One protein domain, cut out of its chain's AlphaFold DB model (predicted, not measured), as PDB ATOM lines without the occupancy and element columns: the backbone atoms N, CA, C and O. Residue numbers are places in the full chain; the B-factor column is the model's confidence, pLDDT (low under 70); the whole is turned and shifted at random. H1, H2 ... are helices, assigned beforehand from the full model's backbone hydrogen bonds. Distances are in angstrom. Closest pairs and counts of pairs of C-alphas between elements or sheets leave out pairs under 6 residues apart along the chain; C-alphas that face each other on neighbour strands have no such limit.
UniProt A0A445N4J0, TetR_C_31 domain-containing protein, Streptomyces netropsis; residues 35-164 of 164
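What this domain is: This is residues 35 to 164 of the 164 residues of the protein "TetR_C_31 domain-containing protein" of Streptomyces netropsis (UniProt A0A445N4J0). Long H6 and short H7 fold back on each other as a hairpin, with H2 packed across both. H3 and small H4 lie at one end of this body, where H3 meets the first residues of H1, and H5 packs between the other part of H1 and the start of H6. The 130 printed residues hold seven named helices, H1 to H7 in order, and no named strand: an all helix domain, its packing mostly crossed, with few helix pairs at shallow tilts. It is compact and rounded, with a radius of gyration of the C-alphas of 14.6 A and spans of 39 by 31 by 26 A.

How they stand to each other: H1, residues 35 to 52, touches H5, residues 108 to 118, with residues 46 to 51 alone; the closest C-alphas, Gly 50 and Ala 109, are 3.9 A apart. Residues 35 to 38 of H1 alone touch H3, residues 76 to 92, closest at C-alphas 35 and 88, 6.7 A. H2, residues 59 to 74, touches H7, residues 152 to 162, at a steep tilt of 57 degrees, closest at C-alphas 63 and 156, 5.3 A. H6, residues 125 to 146, forms a helical hairpin with H7 at a shallow tilt of 26 degrees, closest at C-alphas 128 and 162, 6.0 A. H1 and H6 are apart. Every O i to N i+4 pair is within hydrogen-bond range in H1, H2, H3, H5, H6 and H7; in H4, residues 96 to 101, 1 of 2 is.

Where its parts are: H1 begins at C-alpha 35 (-33.988, -24.745, -24.750) and is 25.6 A long; H2 is 22.3 A, H3 24.8 A and H6 31.2 A. H7 ends at C-alpha 162 (-25.877, -32.851, 3.203).

The domain as a whole: The farthest C-alphas, Arg 57 and Arg 94, are 41.5 A apart. The printed part has no cut, no link is long, and no printed residue is under 70 in pLDDT.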
ATOM      1  N   VAL A  35     -34.322 -24.929 -26.171       94.69
ATOM      2  CA  VAL A  35     -33.988 -24.745 -24.750       94.69
ATOM      3  C   VAL A  35     -35.253 -24.611 -23.904       94.69
ATOM      4  O   VAL A  35     -35.358 -25.283 -22.885       94.69
ATOM      5  N   ARG A  36     -36.251 -23.827 -24.344       95.00
ATOM      6  CA  ARG A  36     -37.545 -23.730 -23.642       95.00
ATOM      7  C   ARG A  36     -38.220 -25.087 -23.527       95.00
ATOM      8  O   ARG A  36     -38.563 -25.499 -22.430       95.00
ATOM      9  N   ARG A  37     -38.338 -25.816 -24.641       94.75
ATOM     10  CA  ARG A  37     -38.974 -27.138 -24.646       94.75
ATOM     11  C   ARG A  37     -38.259 -28.126 -23.729       94.75
ATOM     12  O   ARG A  37     -38.916 -28.963 -23.114       94.75
ATOM     13  N   LEU A  38     -36.933 -28.048 -23.673       93.56
ATOM     14  CA  LEU A  38     -36.123 -28.882 -22.802       93.56
ATOM     15  C   LEU A  38     -36.404 -28.565 -21.334       93.56
ATOM     16  O   LEU A  38     -36.813 -29.459 -20.603       93.56
ATOM     17  N   VAL A  39     -36.308 -27.290 -20.949       93.12
ATOM     18  CA  VAL A  39     -36.617 -26.834 -19.588       93.12
ATOM     19  C   VAL A  39     -38.044 -27.203 -19.192       93.12
ATOM     20  O   VAL A  39     -38.243 -27.723 -18.104       93.12
ATOM     21  N   ASP A  40     -39.032 -27.010 -20.064       93.75
ATOM     22  CA  ASP A  40     -40.427 -27.328 -19.745       93.75
ATOM     23  C   ASP A  40     -40.635 -28.827 -19.494       93.75
ATOM     24  O   ASP A  40     -41.380 -29.208 -18.593       93.75
ATOM     25  N   ARG A  41     -39.958 -29.697 -20.257       93.31
ATOM     26  CA  ARG A  41     -40.009 -31.147 -20.010       93.31
ATOM     27  C   ARG A  41     -39.311 -31.537 -18.720       93.31
ATOM     28  O   ARG A  41     -39.837 -32.355 -17.979       93.31
ATOM     29  N   ASP A  42     -38.158 -30.942 -18.466       91.19
ATOM     30  CA  ASP A  42     -37.371 -31.216 -17.271       91.19
ATOM     31  C   ASP A  42     -38.101 -30.773 -16.002       91.19
ATOM     32  O   ASP A  42     -38.105 -31.487 -15.006       91.19
ATOM     33  N   GLN A  43     -38.744 -29.607 -16.050       92.44
ATOM     34  CA  GLN A  43     -39.554 -29.097 -14.951       92.44
ATOM     35  C   GLN A  43     -40.809 -29.939 -14.743       92.44
ATOM     36  O   GLN A  43     -41.129 -30.244 -13.605       92.44
ATOM     37  N   GLY A  44     -41.482 -30.376 -15.814       93.38
ATOM     38  CA  GLY A  44     -42.620 -31.290 -15.691       93.38
ATOM     39  C   GLY A  44     -42.245 -32.628 -15.047       93.38
ATOM     40  O   GLY A  44     -42.975 -33.118 -14.193       93.38
ATOM     41  N   GLU A  45     -41.089 -33.192 -15.407       92.00
ATOM     42  CA  GLU A  45     -40.560 -34.421 -14.799       92.00
ATOM     43  C   GLU A  45     -40.254 -34.232 -13.307       92.00
ATOM     44  O   GLU A  45     -40.699 -35.025 -12.483       92.00
ATOM     45  N   LEU A  46     -39.544 -33.160 -12.945       92.88
ATOM     46  CA  LEU A  46     -39.226 -32.855 -11.547       92.88
ATOM     47  C   LEU A  46     -40.469 -32.513 -10.714       92.88
ATOM     48  O   LEU A  46     -40.533 -32.863  -9.538       92.88
ATOM     49  N   GLN A  47     -41.464 -31.856 -11.312       94.81
ATOM     50  CA  GLN A  47     -42.735 -31.578 -10.650       94.81
ATOM     51  C   GLN A  47     -43.484 -32.879 -10.351       94.81
ATOM     52  O   GLN A  47     -43.826 -33.123  -9.198       94.81
ATOM     53  N   GLY A  48     -43.655 -33.748 -11.354       92.81
ATOM     54  CA  GLY A  48     -44.321 -35.041 -11.179       92.81
ATOM     55  C   GLY A  48     -43.619 -35.924 -10.148       92.81
ATOM     56  O   GLY A  48     -44.271 -36.474  -9.268       92.81
ATOM     57  N   LEU A  49     -42.280 -35.980 -10.170       91.06
ATOM     58  CA  LEU A  49     -41.507 -36.727  -9.172       91.06
ATOM     59  C   LEU A  49     -41.791 -36.267  -7.736       91.06
ATOM     60  O   LEU A  49     -41.904 -37.109  -6.852       91.06
ATOM     61  N   GLY A  50     -41.902 -34.961  -7.494       90.12
ATOM     62  CA  GLY A  50     -42.170 -34.437  -6.153       90.12
ATOM     63  C   GLY A  50     -43.635 -34.501  -5.719       90.12
ATOM     64  O   GLY A  50     -43.904 -34.585  -4.524       90.12
ATOM     65  N   GLU A  51     -44.583 -34.450  -6.659       90.94
ATOM     66  CA  GLU A  51     -46.022 -34.517  -6.365       90.94
ATOM     67  C   GLU A  51     -46.523 -35.956  -6.182       90.94
ATOM     68  O   GLU A  51     -47.379 -36.214  -5.336       90.94
ATOM     69  N   GLU A  52     -46.006 -36.893  -6.978       89.88
ATOM     70  CA  GLU A  52     -46.476 -38.281  -7.004       89.88
ATOM     71  C   GLU A  52     -45.786 -39.158  -5.955       89.88
ATOM     72  O   GLU A  52     -46.359 -40.159  -5.512       89.88
ATOM     73  N   GLN A  53     -44.564 -38.807  -5.547       86.50
ATOM     74  CA  GLN A  53     -43.822 -39.584  -4.560       86.50
ATOM     75  C   GLN A  53     -44.065 -39.073  -3.135       86.50
ATOM     76  O   GLN A  53     -44.096 -37.865  -2.892       86.50
ATOM     77  N   PRO A  54     -44.205 -39.978  -2.150       87.75
ATOM     78  CA  PRO A  54     -44.232 -39.572  -0.755       87.75
ATOM     79  C   PRO A  54     -42.904 -38.905  -0.386       87.75
ATOM     80  O   PRO A  54     -41.838 -39.334  -0.831       87.75
ATOM     81  N   ARG A  55     -42.960 -37.882   0.475       89.94
ATOM     82  CA  ARG A  55     -41.739 -37.249   0.985       89.94
ATOM     83  C   ARG A  55     -40.848 -38.298   1.661       89.94
ATOM     84  O   ARG A  55     -41.375 -39.120   2.421       89.94
ATOM     85  N   PRO A  56     -39.525 -38.253   1.440       94.81
ATOM     86  CA  PRO A  56     -38.616 -39.194   2.072       94.81
ATOM     87  C   PRO A  56     -38.660 -39.027   3.593       94.81
ATOM     88  O   PRO A  56     -38.665 -37.919   4.126       94.81
ATOM     89  N   ARG A  57     -38.691 -40.143   4.316       95.12
ATOM     90  CA  ARG A  57     -38.747 -40.183   5.785       95.12
ATOM     91  C   ARG A  57     -37.406 -40.549   6.399       95.12
ATOM     92  O   ARG A  57     -37.212 -40.319   7.591       95.12
ATOM     93  N   SER A  58     -36.469 -41.061   5.609       97.12
ATOM     94  CA  SER A  58     -35.103 -41.401   6.017       97.12
ATOM     95  C   SER A  58     -34.079 -40.951   4.970       97.12
ATOM     96  O   SER A  58     -34.434 -40.647   3.832       97.12
ATOM     97  N   ALA A  59     -32.800 -40.907   5.362       97.25
ATOM     98  CA  ALA A  59     -31.700 -40.610   4.442       97.25
ATOM     99  C   ALA A  59     -31.615 -41.646   3.312       97.25
ATOM    100  O   ALA A  59     -31.399 -41.275   2.163       97.25
ATOM    101  N   ASP A  60     -31.880 -42.917   3.622       96.94
ATOM    102  CA  ASP A  60     -31.929 -43.991   2.628       96.94
ATOM    103  C   ASP A  60     -33.080 -43.816   1.633       96.94
ATOM    104  O   ASP A  60     -32.884 -44.017   0.438       96.94
ATOM    105  N   GLU A  61     -34.269 -43.395   2.089       96.69
ATOM    106  CA  GLU A  61     -35.396 -43.108   1.188       96.69
ATOM    107  C   GLU A  61     -35.069 -41.934   0.250       96.69
ATOM    108  O   GLU A  61     -35.352 -42.008  -0.947       96.69
ATOM    109  N   LEU A  62     -34.414 -40.878   0.755       97.31
ATOM    110  CA  LEU A  62     -33.958 -39.767  -0.085       97.31
ATOM    111  C   LEU A  62     -32.887 -40.223  -1.092       97.31
ATOM    112  O   LEU A  62     -32.979 -39.903  -2.277       97.31
ATOM    113  N   ALA A  63     -31.888 -40.986  -0.641       97.81
ATOM    114  CA  ALA A  63     -30.832 -41.504  -1.503       97.81
ATOM    115  C   ALA A  63     -31.393 -42.419  -2.602       97.81
ATOM    116  O   ALA A  63     -30.995 -42.295  -3.759       97.81
ATOM    117  N   ALA A  64     -32.366 -43.274  -2.277       96.00
ATOM    118  CA  ALA A  64     -33.047 -44.128  -3.247       96.00
ATOM    119  C   ALA A  64     -33.830 -43.314  -4.295       96.00
ATOM    120  O   ALA A  64     -33.746 -43.613  -5.486       96.00
ATOM    121  N   GLY A  65     -34.535 -42.255  -3.879       95.81
ATOM    122  CA  GLY A  65     -35.223 -41.346  -4.804       95.81
ATOM    123  C   GLY A  65     -34.256 -40.640  -5.761       95.81
ATOM    124  O   GLY A  65     -34.485 -40.597  -6.972       95.81
ATOM    125  N   ILE A  66     -33.120 -40.161  -5.241       97.12
ATOM    126  CA  ILE A  66     -32.052 -39.570  -6.058       97.12
ATOM    127  C   ILE A  66     -31.450 -40.613  -7.010       97.12
ATOM    128  O   ILE A  66     -31.225 -40.302  -8.178       97.12
ATOM    129  N   ALA A  67     -31.227 -41.850  -6.559       96.56
ATOM    130  CA  ALA A  67     -30.702 -42.929  -7.394       96.56
ATOM    131  C   ALA A  67     -31.628 -43.255  -8.573       96.56
ATOM    132  O   ALA A  67     -31.164 -43.321  -9.711       96.56
ATOM    133  N   ALA A  68     -32.936 -43.367  -8.328       95.19
ATOM    134  CA  ALA A  68     -33.927 -43.598  -9.379       95.19
ATOM    135  C   ALA A  68     -33.974 -42.438 -10.393       95.19
ATOM    136  O   ALA A  68     -34.060 -42.650 -11.609       95.19
ATOM    137  N   PHE A  69     -33.857 -41.194  -9.914       95.06
ATOM    138  CA  PHE A  69     -33.737 -40.031 -10.789       95.06
ATOM    139  C   PHE A  69     -32.460 -40.088 -11.639       95.06
ATOM    140  O   PHE A  69     -32.520 -39.912 -12.856       95.06
ATOM    141  N   VAL A  70     -31.308 -40.377 -11.031       96.56
ATOM    142  CA  VAL A  70     -30.027 -40.523 -11.737       96.56
ATOM    143  C   VAL A  70     -30.116 -41.613 -12.807       96.56
ATOM    144  O   VAL A  70     -29.721 -41.373 -13.947       96.56
ATOM    145  N   GLU A  71     -30.690 -42.773 -12.496       95.25
ATOM    146  CA  GLU A  71     -30.896 -43.859 -13.460       95.25
ATOM    147  C   GLU A  71     -31.756 -43.411 -14.651       95.25
ATOM    148  O   GLU A  71     -31.377 -43.620 -15.809       95.25
ATOM    149  N   THR A  72     -32.860 -42.711 -14.382       94.56
ATOM    150  CA  THR A  72     -33.726 -42.133 -15.422       94.56
ATOM    151  C   THR A  72     -32.942 -41.178 -16.322       94.56
ATOM    152  O   THR A  72     -33.094 -41.184 -17.542       94.56
ATOM    153  N   ARG A  73     -32.035 -40.379 -15.751       95.56
ATOM    154  CA  ARG A  73     -31.197 -39.430 -16.501       95.56
ATOM    155  C   ARG A  73     -30.090 -40.100 -17.317       95.56
ATOM    156  O   ARG A  73     -29.584 -39.472 -18.249       95.56
ATOM    157  N   LEU A  74     -29.729 -41.342 -17.003       96.12
ATOM    158  CA  LEU A  74     -28.639 -42.084 -17.643       96.12
ATOM    159  C   LEU A  74     -29.102 -43.123 -18.670       96.12
ATOM    160  O   LEU A  74     -28.262 -43.639 -19.415       96.12
ATOM    161  N   THR A  75     -30.405 -43.394 -18.767       94.06
ATOM    162  CA  THR A  75     -30.977 -44.462 -19.604       94.06
ATOM    163  C   THR A  75     -32.025 -43.946 -20.600       94.06
ATOM    164  O   THR A  75     -32.604 -42.873 -20.418       94.06
ATOM    165  N   GLY A  76     -32.235 -44.691 -21.696       93.75
ATOM    166  CA  GLY A  76     -33.269 -44.423 -22.711       93.75
ATOM    167  C   GLY A  76     -33.364 -42.961 -23.171       93.75
ATOM    168  O   GLY A  76     -32.353 -42.278 -23.354       93.75
ATOM    169  N   ASP A  77     -34.595 -42.465 -23.304       92.69
ATOM    170  CA  ASP A  77     -34.900 -41.076 -23.677       92.69
ATOM    171  C   ASP A  77     -34.353 -40.047 -22.671       92.69
ATOM    172  O   ASP A  77     -34.041 -38.908 -23.031       92.69
ATOM    173  N   GLY A  78     -34.235 -40.422 -21.392       93.44
ATOM    174  CA  GLY A  78     -33.689 -39.552 -20.353       93.44
ATOM    175  C   GLY A  78     -32.195 -39.285 -20.549       93.44
ATOM    176  O   GLY A  78     -31.745 -38.151 -20.354       93.44
ATOM    177  N   ARG A  79     -31.444 -40.271 -21.055       95.31
ATOM    178  CA  ARG A  79     -30.046 -40.105 -21.481       95.31
ATOM    179  C   ARG A  79     -29.922 -39.087 -22.607       95.31
ATOM    180  O   ARG A  79     -29.118 -38.157 -22.513       95.31
ATOM    181  N   GLU A  80     -30.719 -39.238 -23.663       94.06
ATOM    182  CA  GLU A  80     -30.701 -38.324 -24.812       94.06
ATOM    183  C   GLU A  80     -31.058 -36.892 -24.396       94.06
ATOM    184  O   GLU A  80     -30.375 -35.931 -24.767       94.06
ATOM    185  N   ARG A  81     -32.081 -36.747 -23.542       94.00
ATOM    186  CA  ARG A  81     -32.499 -35.460 -22.973       94.00
ATOM    187  C   ARG A  81     -31.407 -34.837 -22.100       94.00
ATOM    188  O   ARG A  81     -31.174 -33.631 -22.175       94.00
ATOM    189  N   SER A  82     -30.695 -35.636 -21.308       95.12
ATOM    190  CA  SER A  82     -29.570 -35.153 -20.501       95.12
ATOM    191  C   SER A  82     -28.413 -34.658 -21.362       95.12
ATOM    192  O   SER A  82     -27.913 -33.560 -21.128       95.12
ATOM    193  N   LEU A  83     -28.039 -35.395 -22.412       94.94
ATOM    194  CA  LEU A  83     -27.021 -34.950 -23.369       94.94
ATOM    195  C   LEU A  83     -27.414 -33.631 -24.046       94.94
ATOM    196  O   LEU A  83     -26.595 -32.712 -24.141       94.94
ATOM    197  N   ALA A  84     -28.676 -33.503 -24.466       94.00
ATOM    198  CA  ALA A  84     -29.198 -32.255 -25.015       94.00
ATOM    199  C   ALA A  84     -29.112 -31.101 -24.000       94.00
ATOM    200  O   ALA A  84     -28.715 -29.994 -24.373       94.00
ATOM    201  N   ARG A  85     -29.417 -31.361 -22.721       93.50
ATOM    202  CA  ARG A  85     -29.346 -30.369 -21.634       93.50
ATOM    203  C   ARG A  85     -27.935 -29.863 -21.428       93.50
ATOM    204  O   ARG A  85     -27.737 -28.653 -21.469       93.50
ATOM    205  N   TYR A  86     -26.953 -30.749 -21.305       94.06
ATOM    206  CA  TYR A  86     -25.559 -30.334 -21.143       94.06
ATOM    207  C   TYR A  86     -25.030 -29.589 -22.371       94.06
ATOM    208  O   TYR A  86     -24.368 -28.559 -22.231       94.06
ATOM    209  N   ALA A  87     -25.384 -30.027 -23.583       93.50
ATOM    210  CA  ALA A  87     -25.025 -29.300 -24.798       93.50
ATOM    211  C   ALA A  87     -25.626 -27.879 -24.830       93.50
ATOM    212  O   ALA A  87     -24.945 -26.938 -25.245       93.50
ATOM    213  N   CYS A  88     -26.874 -27.710 -24.381       92.94
ATOM    214  CA  CYS A  88     -27.528 -26.404 -24.274       92.94
ATOM    215  C   CYS A  88     -26.932 -25.543 -23.154       92.94
ATOM    216  O   CYS A  88     -26.722 -24.350 -23.364       92.94
ATOM    217  N   ALA A  89     -26.616 -26.135 -22.000       91.31
ATOM    218  CA  ALA A  89     -25.999 -25.443 -20.874       91.31
ATOM    219  C   ALA A  89     -24.643 -24.843 -21.269       91.31
ATOM    220  O   ALA A  89     -24.413 -23.653 -21.061       91.31
ATOM    221  N   VAL A  90     -23.789 -25.621 -21.943       92.38
ATOM    222  CA  VAL A  90     -22.492 -25.137 -22.445       92.38
ATOM    223  C   VAL A  90     -22.662 -24.036 -23.498       92.38
ATOM    224  O   VAL A  90     -21.937 -23.043 -23.468       92.38
ATOM    225  N   GLU A  91     -23.620 -24.173 -24.421       91.75
ATOM    226  CA  GLU A  91     -23.903 -23.129 -25.420       91.75
ATOM    227  C   GLU A  91     -24.391 -21.832 -24.747       91.75
ATOM    228  O   GLU A  91     -23.973 -20.740 -25.136       91.75
ATOM    229  N   SER A  92     -25.209 -21.932 -23.693       91.06
ATOM    230  CA  SER A  92     -25.775 -20.776 -22.982       91.06
ATOM    231  C   SER A  92     -24.730 -19.865 -22.337       91.06
ATOM    232  O   SER A  92     -24.965 -18.666 -22.200       91.06
ATOM    233  N   ALA A  93     -23.533 -20.381 -22.033       90.81
ATOM    234  CA  ALA A  93     -22.426 -19.576 -21.517       90.81
ATOM    235  C   ALA A  93     -22.010 -18.438 -22.474       90.81
ATOM    236  O   ALA A  93     -21.392 -17.466 -22.048       90.81
ATOM    237  N   ARG A  94     -22.352 -18.552 -23.766       89.69
ATOM    238  CA  ARG A  94     -22.073 -17.552 -24.811       89.69
ATOM    239  C   ARG A  94     -23.315 -16.768 -25.249       89.69
ATOM    240  O   ARG A  94     -23.196 -15.883 -26.089       89.69
ATOM    241  N   HIS A  95     -24.483 -17.105 -24.706       90.06
ATOM    242  CA  HIS A  95     -25.789 -16.607 -25.128       90.06
ATOM    243  C   HIS A  95     -26.630 -16.262 -23.887       90.06
ATOM    244  O   HIS A  95     -27.365 -17.126 -23.394       90.06
ATOM    245  N   PRO A  96     -26.510 -15.031 -23.348       89.19
ATOM    246  CA  PRO A  96     -27.200 -14.611 -22.125       89.19
ATOM    247  C   PRO A  96     -28.710 -14.879 -22.148       89.19
ATOM    248  O   PRO A  96     -29.269 -15.358 -21.167       89.19
ATOM    249  N   GLU A  97     -29.346 -14.690 -23.302       89.50
ATOM    250  CA  GLU A  97     -30.768 -14.944 -23.517       89.50
ATOM    251  C   GLU A  97     -31.167 -16.418 -23.324       89.50
ATOM    252  O   GLU A  97     -32.310 -16.720 -22.995       89.50
ATOM    253  N   LEU A  98     -30.240 -17.363 -23.526       91.50
ATOM    254  CA  LEU A  98     -30.474 -18.785 -23.257       91.50
ATOM    255  C   LEU A  98     -30.231 -19.121 -21.791       91.50
ATOM    256  O   LEU A  98     -30.910 -19.990 -21.242       91.50
ATOM    257  N   ARG A  99     -29.276 -18.432 -21.158       89.44
ATOM    258  CA  ARG A  99     -28.984 -18.597 -19.734       89.44
ATOM    259  C   ARG A  99     -30.200 -18.236 -18.888       89.44
ATOM    260  O   ARG A  99     -30.508 -18.975 -17.964       89.44
ATOM    261  N   GLU A 100     -30.913 -17.170 -19.245       90.00
ATOM    262  CA  GLU A 100     -32.170 -16.772 -18.592       90.00
ATOM    263  C   GLU A 100     -33.244 -17.868 -18.654       90.00
ATOM    264  O   GLU A 100     -33.978 -18.076 -17.693       90.00
ATOM    265  N   ILE A 101     -33.316 -18.618 -19.758       91.06
ATOM    266  CA  ILE A 101     -34.288 -19.711 -19.916       91.06
ATOM    267  C   ILE A 101     -33.910 -20.914 -19.042       91.06
ATOM    268  O   ILE A 101     -34.796 -21.577 -18.507       91.06
ATOM    269  N   LEU A 102     -32.609 -21.192 -18.910       86.00
ATOM    270  CA  LEU A 102     -32.058 -22.315 -18.144       86.00
ATOM    271  C   LEU A 102     -31.983 -22.063 -16.635       86.00
ATOM    272  O   LEU A 102     -31.569 -22.968 -15.909       86.00
ATOM    273  N   VAL A 103     -32.346 -20.866 -16.159       83.25
ATOM    274  CA  VAL A 103     -32.390 -20.577 -14.722       83.25
ATOM    275  C   VAL A 103     -33.249 -21.647 -14.034       83.25
ATOM    276  O   VAL A 103     -34.394 -21.856 -14.452       83.25
ATOM    277  N   PRO A 104     -32.713 -22.342 -13.010       77.31
ATOM    278  CA  PRO A 104     -33.470 -23.341 -12.273       77.31
ATOM    279  C   PRO A 104     -34.771 -22.742 -11.746       77.31
ATOM    280  O   PRO A 104     -34.759 -21.679 -11.126       77.31
ATOM    281  N   ARG A 105     -35.884 -23.433 -11.986       84.00
ATOM    282  CA  ARG A 105     -37.191 -23.064 -11.441       84.00
ATOM    283  C   ARG A 105     -37.479 -23.895 -10.194       84.00
ATOM    284  O   ARG A 105     -36.954 -25.005 -10.044       84.00
ATOM    285  N   GLU A 106     -38.280 -23.327  -9.302       88.06
ATOM    286  CA  GLU A 106     -38.874 -24.063  -8.185       88.06
ATOM    287  C   GLU A 106     -39.688 -25.242  -8.730       88.06
ATOM    288  O   GLU A 106     -40.327 -25.129  -9.778       88.06
ATOM    289  N   ASN A 107     -39.591 -26.384  -8.057       93.75
ATOM    290  CA  ASN A 107     -40.306 -27.605  -8.405       93.75
ATOM    291  C   ASN A 107     -40.442 -28.488  -7.163       93.75
ATOM    292  O   ASN A 107     -39.585 -28.457  -6.275       93.75
ATOM    293  N   ALA A 108     -41.477 -29.324  -7.154       94.44
ATOM    294  CA  ALA A 108     -41.825 -30.152  -6.005       94.44
ATOM    295  C   ALA A 108     -40.705 -31.123  -5.583       94.44
ATOM    296  O   ALA A 108     -40.531 -31.360  -4.391       94.44
ATOM    297  N   ALA A 109     -39.912 -31.668  -6.517       94.88
ATOM    298  CA  ALA A 109     -38.802 -32.555  -6.159       94.88
ATOM    299  C   ALA A 109     -37.697 -31.814  -5.395       94.88
ATOM    300  O   ALA A 109     -37.204 -32.314  -4.385       94.88
ATOM    301  N   ARG A 110     -37.322 -30.605  -5.833       95.62
ATOM    302  CA  ARG A 110     -36.372 -29.755  -5.102       95.62
ATOM    303  C   ARG A 110     -36.916 -29.390  -3.722       95.62
ATOM    304  O   ARG A 110     -36.162 -29.462  -2.753       95.62
ATOM    305  N   ASP A 111     -38.191 -29.024  -3.640       96.12
ATOM    306  CA  ASP A 111     -38.832 -28.678  -2.370       96.12
ATOM    307  C   ASP A 111     -38.863 -29.874  -1.416       96.12
ATOM    308  O   ASP A 111     -38.554 -29.715  -0.242       96.12
ATOM    309  N   ALA A 112     -39.107 -31.089  -1.914       96.62
ATOM    310  CA  ALA A 112     -39.058 -32.302  -1.101       96.62
ATOM    311  C   ALA A 112     -37.666 -32.549  -0.488       96.62
ATOM    312  O   ALA A 112     -37.575 -32.956   0.671       96.62
ATOM    313  N   VAL A 113     -36.584 -32.278  -1.230       97.31
ATOM    314  CA  VAL A 113     -35.212 -32.356  -0.693       97.31
ATOM    315  C   VAL A 113     -34.969 -31.265   0.347       97.31
ATOM    316  O   VAL A 113     -34.451 -31.559   1.424       97.31
ATOM    317  N   ARG A 114     -35.370 -30.022   0.060       97.31
ATOM    318  CA  ARG A 114     -35.232 -28.899   0.998       97.31
ATOM    319  C   ARG A 114     -35.973 -29.166   2.298       97.31
ATOM    320  O   ARG A 114     -35.379 -29.043   3.366       97.31
ATOM    321  N   ASP A 115     -37.236 -29.554   2.207       96.88
ATOM    322  CA  ASP A 115     -38.090 -29.829   3.357       96.88
ATOM    323  C   ASP A 115     -37.521 -30.990   4.179       96.88
ATOM    324  O   ASP A 115     -37.440 -30.898   5.399       96.88
ATOM    325  N   PHE A 116     -37.010 -32.040   3.523       97.81
ATOM    326  CA  PHE A 116     -36.348 -33.151   4.206       97.81
ATOM    327  C   PHE A 116     -35.145 -32.717   5.058       97.81
ATOM    328  O   PHE A 116     -34.963 -33.239   6.167       97.81
ATOM    329  N   LEU A 117     -34.312 -31.804   4.538       98.12
ATOM    330  CA  LEU A 117     -33.154 -31.260   5.254       98.12
ATOM    331  C   LEU A 117     -33.591 -30.297   6.367       98.12
ATOM    332  O   LEU A 117     -33.083 -30.380   7.487       98.12
ATOM    333  N   ALA A 118     -34.568 -29.431   6.089       97.62
ATOM    334  CA  ALA A 118     -35.110 -28.476   7.052       97.62
ATOM    335  C   ALA A 118     -35.761 -29.177   8.257       97.62
ATOM    336  O   ALA A 118     -35.475 -28.825   9.400       97.62
ATOM    337  N   ASP A 119     -36.542 -30.235   8.018       97.06
ATOM    338  CA  ASP A 119     -37.187 -31.049   9.060       97.06
ATOM    339  C   ASP A 119     -36.172 -31.746   9.989       97.06
ATOM    340  O   ASP A 119     -36.521 -32.205  11.078       97.06
ATOM    341  N   ARG A 120     -34.900 -31.823   9.578       97.00
ATOM    342  CA  ARG A 120     -33.783 -32.384  10.357       97.00
ATOM    343  C   ARG A 120     -32.908 -31.326  11.022       97.00
ATOM    344  O   ARG A 120     -31.914 -31.680  11.648       97.00
ATOM    345  N   GLY A 121     -33.288 -30.054  10.923       96.75
ATOM    346  CA  GLY A 121     -32.582 -28.948  11.564       96.75
ATOM    347  C   GLY A 121     -31.269 -28.567  10.884       96.75
ATOM    348  O   GLY A 121     -30.426 -27.951  11.530       96.75
ATOM    349  N   VAL A 122     -31.078 -28.925   9.608       97.44
ATOM    350  CA  VAL A 122     -29.915 -28.482   8.827       97.44
ATOM    351  C   VAL A 122     -29.948 -26.958   8.694       97.44
ATOM    352  O   VAL A 122     -30.914 -26.391   8.177       97.44
ATOM    353  N   GLU A 123     -28.886 -26.295   9.153       93.31
ATOM    354  CA  GLU A 123     -28.690 -24.859   8.938       93.31
ATOM    355  C   GLU A 123     -28.530 -24.571   7.435       93.31
ATOM    356  O   GLU A 123     -27.853 -25.314   6.726       93.31
ATOM    357  N   ASP A 124     -29.162 -23.501   6.938       96.06
ATOM    358  CA  ASP A 124     -29.202 -23.164   5.502       96.06
ATOM    359  C   ASP A 124     -29.636 -24.346   4.600       96.06
ATOM    360  O   ASP A 124     -28.950 -24.748   3.653       96.06
ATOM    361  N   ALA A 125     -30.808 -24.925   4.887       97.06
ATOM    362  CA  ALA A 125     -31.374 -26.033   4.109       97.06
ATOM    363  C   ALA A 125     -31.488 -25.729   2.599       97.06
ATOM    364  O   ALA A 125     -31.350 -26.640   1.775       97.06
ATOM    365  N   ASP A 126     -31.685 -24.465   2.216       95.56
ATOM    366  CA  ASP A 126     -31.709 -24.028   0.817       95.56
ATOM    367  C   ASP A 126     -30.334 -24.158   0.151       95.56
ATOM    368  O   ASP A 126     -30.210 -24.809  -0.894       95.56
ATOM    369  N   GLY A 127     -29.284 -23.591   0.757       96.12
ATOM    370  CA  GLY A 127     -27.915 -23.714   0.257       96.12
ATOM    371  C   GLY A 127     -27.431 -25.165   0.232       96.12
ATOM    372  O   GLY A 127     -26.772 -25.603  -0.723       96.12
ATOM    373  N   ARG A 128     -27.827 -25.958   1.232       97.44
ATOM    374  CA  ARG A 128     -27.484 -27.381   1.316       97.44
ATOM    375  C   ARG A 128     -28.172 -28.214   0.239       97.44
ATOM    376  O   ARG A 128     -27.512 -29.033  -0.401       97.44
ATOM    377  N   THR A 129     -29.446 -27.937  -0.034       97.00
ATOM    378  CA  THR A 129     -30.192 -28.533  -1.154       97.00
ATOM    379  C   THR A 129     -29.528 -28.225  -2.487       97.00
ATOM    380  O   THR A 129     -29.293 -29.130  -3.285       97.00
ATOM    381  N   LEU A 130     -29.178 -26.957  -2.728       95.38
ATOM    382  CA  LEU A 130     -28.500 -26.548  -3.961       95.38
ATOM    383  C   LEU A 130     -27.172 -27.284  -4.150       95.38
ATOM    384  O   LEU A 130     -26.887 -27.766  -5.245       95.38
ATOM    385  N   THR A 131     -26.387 -27.406  -3.080       97.31
ATOM    386  CA  THR A 131     -25.096 -28.103  -3.107       97.31
ATOM    387  C   THR A 131     -25.271 -29.592  -3.400       97.31
ATOM    388  O   THR A 131     -24.611 -30.118  -4.294       97.31
ATOM    389  N   LEU A 132     -26.193 -30.267  -2.703       98.00
ATOM    390  CA  LEU A 132     -26.492 -31.685  -2.920       98.00
ATOM    391  C   LEU A 132     -26.909 -31.948  -4.373       98.00
ATOM    392  O   LEU A 132     -26.332 -32.809  -5.035       98.00
ATOM    393  N   LEU A 133     -27.870 -31.181  -4.893       95.81
ATOM    394  CA  LEU A 133     -28.367 -31.369  -6.257       95.81
ATOM    395  C   LEU A 133     -27.307 -31.038  -7.320       95.81
ATOM    396  O   LEU A 133     -27.268 -31.700  -8.355       95.81
ATOM    397  N   ALA A 134     -26.412 -30.079  -7.061       95.88
ATOM    398  CA  ALA A 134     -25.271 -29.807  -7.937       95.88
ATOM    399  C   ALA A 134     -24.266 -30.973  -7.962       95.88
ATOM    400  O   ALA A 134     -23.761 -31.325  -9.028       95.88
ATOM    401  N   CYS A 135     -24.004 -31.615  -6.818       98.00
ATOM    402  CA  CYS A 135     -23.179 -32.823  -6.765       98.00
ATOM    403  C   CYS A 135     -23.828 -33.989  -7.527       98.00
ATOM    404  O   CYS A 135     -23.144 -34.672  -8.290       98.00
ATOM    405  N   VAL A 136     -25.143 -34.184  -7.379       97.12
ATOM    406  CA  VAL A 136     -25.905 -35.195  -8.133       97.12
ATOM    407  C   VAL A 136     -25.832 -34.937  -9.641       97.12
ATOM    408  O   VAL A 136     -25.575 -35.868 -10.404       97.12
ATOM    409  N   ASP A 137     -26.004 -33.688 -10.089       95.25
ATOM    410  CA  ASP A 137     -25.846 -33.324 -11.505       95.25
ATOM    411  C   ASP A 137     -24.418 -33.629 -11.997       95.25
ATOM    412  O   ASP A 137     -24.242 -34.215 -13.063       95.25
ATOM    413  N   GLY A 138     -23.399 -33.372 -11.170       96.56
ATOM    414  CA  GLY A 138     -22.012 -33.767 -11.435       96.56
ATOM    415  C   GLY A 138     -21.826 -35.274 -11.657       96.56
ATOM    416  O   GLY A 138     -21.164 -35.667 -12.618       96.56
ATOM    417  N   LEU A 139     -22.452 -36.124 -10.832       96.75
ATOM    418  CA  LEU A 139     -22.432 -37.583 -11.012       96.75
ATOM    419  C   LEU A 139     -23.110 -38.006 -12.320       96.75
ATOM    420  O   LEU A 139     -22.583 -38.842 -13.057       96.75
ATOM    421  N   VAL A 140     -24.257 -37.397 -12.642       96.44
ATOM    422  CA  VAL A 140     -24.956 -37.634 -13.913       96.44
ATOM    423  C   VAL A 140     -24.061 -37.246 -15.089       96.44
ATOM    424  O   VAL A 140     -23.927 -38.022 -16.033       96.44
ATOM    425  N   PHE A 141     -23.437 -36.067 -15.052       96.81
ATOM    426  CA  PHE A 141     -22.541 -35.611 -16.113       96.81
ATOM    427  C   PHE A 141     -21.361 -36.565 -16.313       96.81
ATOM    428  O   PHE A 141     -21.092 -36.974 -17.447       96.81
ATOM    429  N   ASP A 142     -20.696 -36.954 -15.224       95.94
ATOM    430  CA  ASP A 142     -19.547 -37.851 -15.280       95.94
ATOM    431  C   ASP A 142     -19.919 -39.195 -15.922       95.94
ATOM    432  O   ASP A 142     -19.299 -39.597 -16.909       95.94
ATOM    433  N   ARG A 143     -21.005 -39.842 -15.472       96.12
ATOM    434  CA  ARG A 143     -21.440 -41.127 -16.049       96.12
ATOM    435  C   ARG A 143     -22.007 -41.003 -17.462       96.12
ATOM    436  O   ARG A 143     -21.900 -41.943 -18.252       96.12
ATOM    437  N   LEU A 144     -22.582 -39.861 -17.845       94.88
ATOM    438  CA  LEU A 144     -23.010 -39.642 -19.232       94.88
ATOM    439  C   LEU A 144     -21.834 -39.684 -20.208       94.88
ATOM    440  O   LEU A 144     -21.986 -40.247 -21.297       94.88
ATOM    441  N   VAL A 145     -20.701 -39.092 -19.819       93.81
ATOM    442  CA  VAL A 145     -19.503 -38.953 -20.657       93.81
ATOM    443  C   VAL A 145     -18.576 -40.164 -20.530       93.81
ATOM    444  O   VAL A 145     -18.094 -40.661 -21.546       93.81
ATOM    445  N   GLY A 146     -18.339 -40.646 -19.309       91.75
ATOM    446  CA  GLY A 146     -17.438 -41.763 -19.010       91.75
ATOM    447  C   GLY A 146     -18.074 -43.150 -19.143       91.75
ATOM    448  O   GLY A 146     -17.357 -44.136 -19.302       91.75
ATOM    449  N   GLY A 147     -19.408 -43.236 -19.131       89.62
ATOM    450  CA  GLY A 147     -20.138 -44.501 -19.064       89.62
ATOM    451  C   GLY A 147     -20.180 -45.093 -17.650       89.62
ATOM    452  O   GLY A 147     -19.605 -44.554 -16.708       89.62
ATOM    453  N   GLY A 148     -20.883 -46.219 -17.504       89.00
ATOM    454  CA  GLY A 148     -21.083 -46.890 -16.217       89.00
ATOM    455  C   GLY A 148     -22.326 -46.419 -15.457       89.00
ATOM    456  O   GLY A 148     -23.149 -45.663 -15.974       89.00
ATOM    457  N   GLN A 149     -22.466 -46.917 -14.230       89.81
ATOM    458  CA  GLN A 149     -23.556 -46.584 -13.312       89.81
ATOM    459  C   GLN A 149     -23.021 -45.745 -12.150       89.81
ATOM    460  O   GLN A 149     -21.821 -45.755 -11.872       89.81
ATOM    461  N   VAL A 150     -23.904 -45.005 -11.481       92.62
ATOM    462  CA  VAL A 150     -23.578 -44.362 -10.204       92.62
ATOM    463  C   VAL A 150     -23.831 -45.387  -9.093       92.62
ATOM    464  O   VAL A 150     -24.971 -45.841  -8.976       92.62
ATOM    465  N   PRO A 151     -22.815 -45.777  -8.305       93.19
ATOM    466  CA  PRO A 151     -23.012 -46.616  -7.126       93.19
ATOM    467  C   PRO A 151     -23.949 -45.931  -6.127       93.19
ATOM    468  O   PRO A 151     -23.854 -44.721  -5.908       93.19
ATOM    469  N   VAL A 152     -24.846 -46.694  -5.501       92.62
ATOM    470  CA  VAL A 152     -25.805 -46.141  -4.529       92.62
ATOM    471  C   VAL A 152     -25.088 -45.535  -3.319       92.62
ATOM    472  O   VAL A 152     -25.541 -44.539  -2.764       92.62
ATOM    473  N   GLU A 153     -23.917 -46.069  -2.981       95.62
ATOM    474  CA  GLU A 153     -23.072 -45.630  -1.876       95.62
ATOM    475  C   GLU A 153     -22.522 -44.212  -2.103       95.62
ATOM    476  O   GLU A 153     -22.402 -43.440  -1.153       95.62
ATOM    477  N   GLU A 154     -22.236 -43.828  -3.357       96.38
ATOM    478  CA  GLU A 154     -21.836 -42.450  -3.687       96.38
ATOM    479  C   GLU A 154     -22.986 -41.477  -3.390       96.38
ATOM    480  O   GLU A 154     -22.773 -40.405  -2.824       96.38
ATOM    481  N   ILE A 155     -24.220 -41.869  -3.713       97.75
ATOM    482  CA  ILE A 155     -25.420 -41.057  -3.479       97.75
ATOM    483  C   ILE A 155     -25.732 -40.975  -1.982       97.75
ATOM    484  O   ILE A 155     -25.995 -39.884  -1.475       97.75
ATOM    485  N   GLN A 156     -25.654 -42.096  -1.262       97.81
ATOM    486  CA  GLN A 156     -25.799 -42.126   0.196       97.81
ATOM    487  C   GLN A 156     -24.772 -41.212   0.868       97.81
ATOM    488  O   GLN A 156     -25.148 -40.388   1.698       97.81
ATOM    489  N   GLY A 157     -23.507 -41.265   0.442       97.81
ATOM    490  CA  GLY A 157     -22.457 -40.383   0.949       97.81
ATOM    491  C   GLY A 157     -22.756 -38.896   0.725       97.81
ATOM    492  O   GLY A 157     -22.510 -38.084   1.617       97.81
ATOM    493  N   LEU A 158     -23.333 -38.523  -0.425       98.12
ATOM    494  CA  LEU A 158     -23.772 -37.145  -0.679       98.12
ATOM    495  C   LEU A 158     -24.943 -36.725   0.221       98.12
ATOM    496  O   LEU A 158     -24.937 -35.607   0.739       98.12
ATOM    497  N   VAL A 159     -25.929 -37.601   0.430       98.12
ATOM    498  CA  VAL A 159     -27.075 -37.327   1.313       98.12
ATOM    499  C   VAL A 159     -26.626 -37.199   2.768       98.12
ATOM    500  O   VAL A 159     -27.000 -36.242   3.443       98.12
ATOM    501  N   GLU A 160     -25.779 -38.107   3.248       97.62
ATOM    502  CA  GLU A 160     -25.185 -38.019   4.583       97.62
ATOM    503  C   GLU A 160     -24.360 -36.749   4.751       97.62
ATOM    504  O   GLU A 160     -24.441 -36.092   5.789       97.62
ATOM    505  N   ALA A 161     -23.571 -36.385   3.738       97.25
ATOM    506  CA  ALA A 161     -22.818 -35.147   3.759       97.25
ATOM    507  C   ALA A 161     -23.760 -33.949   3.855       97.25
ATOM    508  O   ALA A 161     -23.452 -33.049   4.621       97.25
ATOM    509  N   ALA A 162     -24.891 -33.933   3.145       97.12
ATOM    510  CA  ALA A 162     -25.877 -32.851   3.203       97.12
ATOM    511  C   ALA A 162     -26.586 -32.723   4.565       97.12
ATOM    512  O   ALA A 162     -27.116 -31.661   4.868       97.12
ATOM    513  N   LEU A 163     -26.587 -33.772   5.388       96.44
ATOM    514  CA  LEU A 163     -27.190 -33.766   6.725       96.44
ATOM    515  C   LEU A 163     -26.260 -33.259   7.836       96.44
ATOM    516  O   LEU A 163     -26.713 -33.096   8.968       96.44
ATOM    517  N   ARG A 164     -24.976 -33.054   7.532       90.00
ATOM    518  CA  ARG A 164     -23.977 -32.493   8.452       90.00
ATOM    519  C   ARG A 164     -23.834 -30.994   8.250       90.00
ATOM    520  O   ARG A 164     -23.569 -30.326   9.264       90.00
TER     521      ARG A 164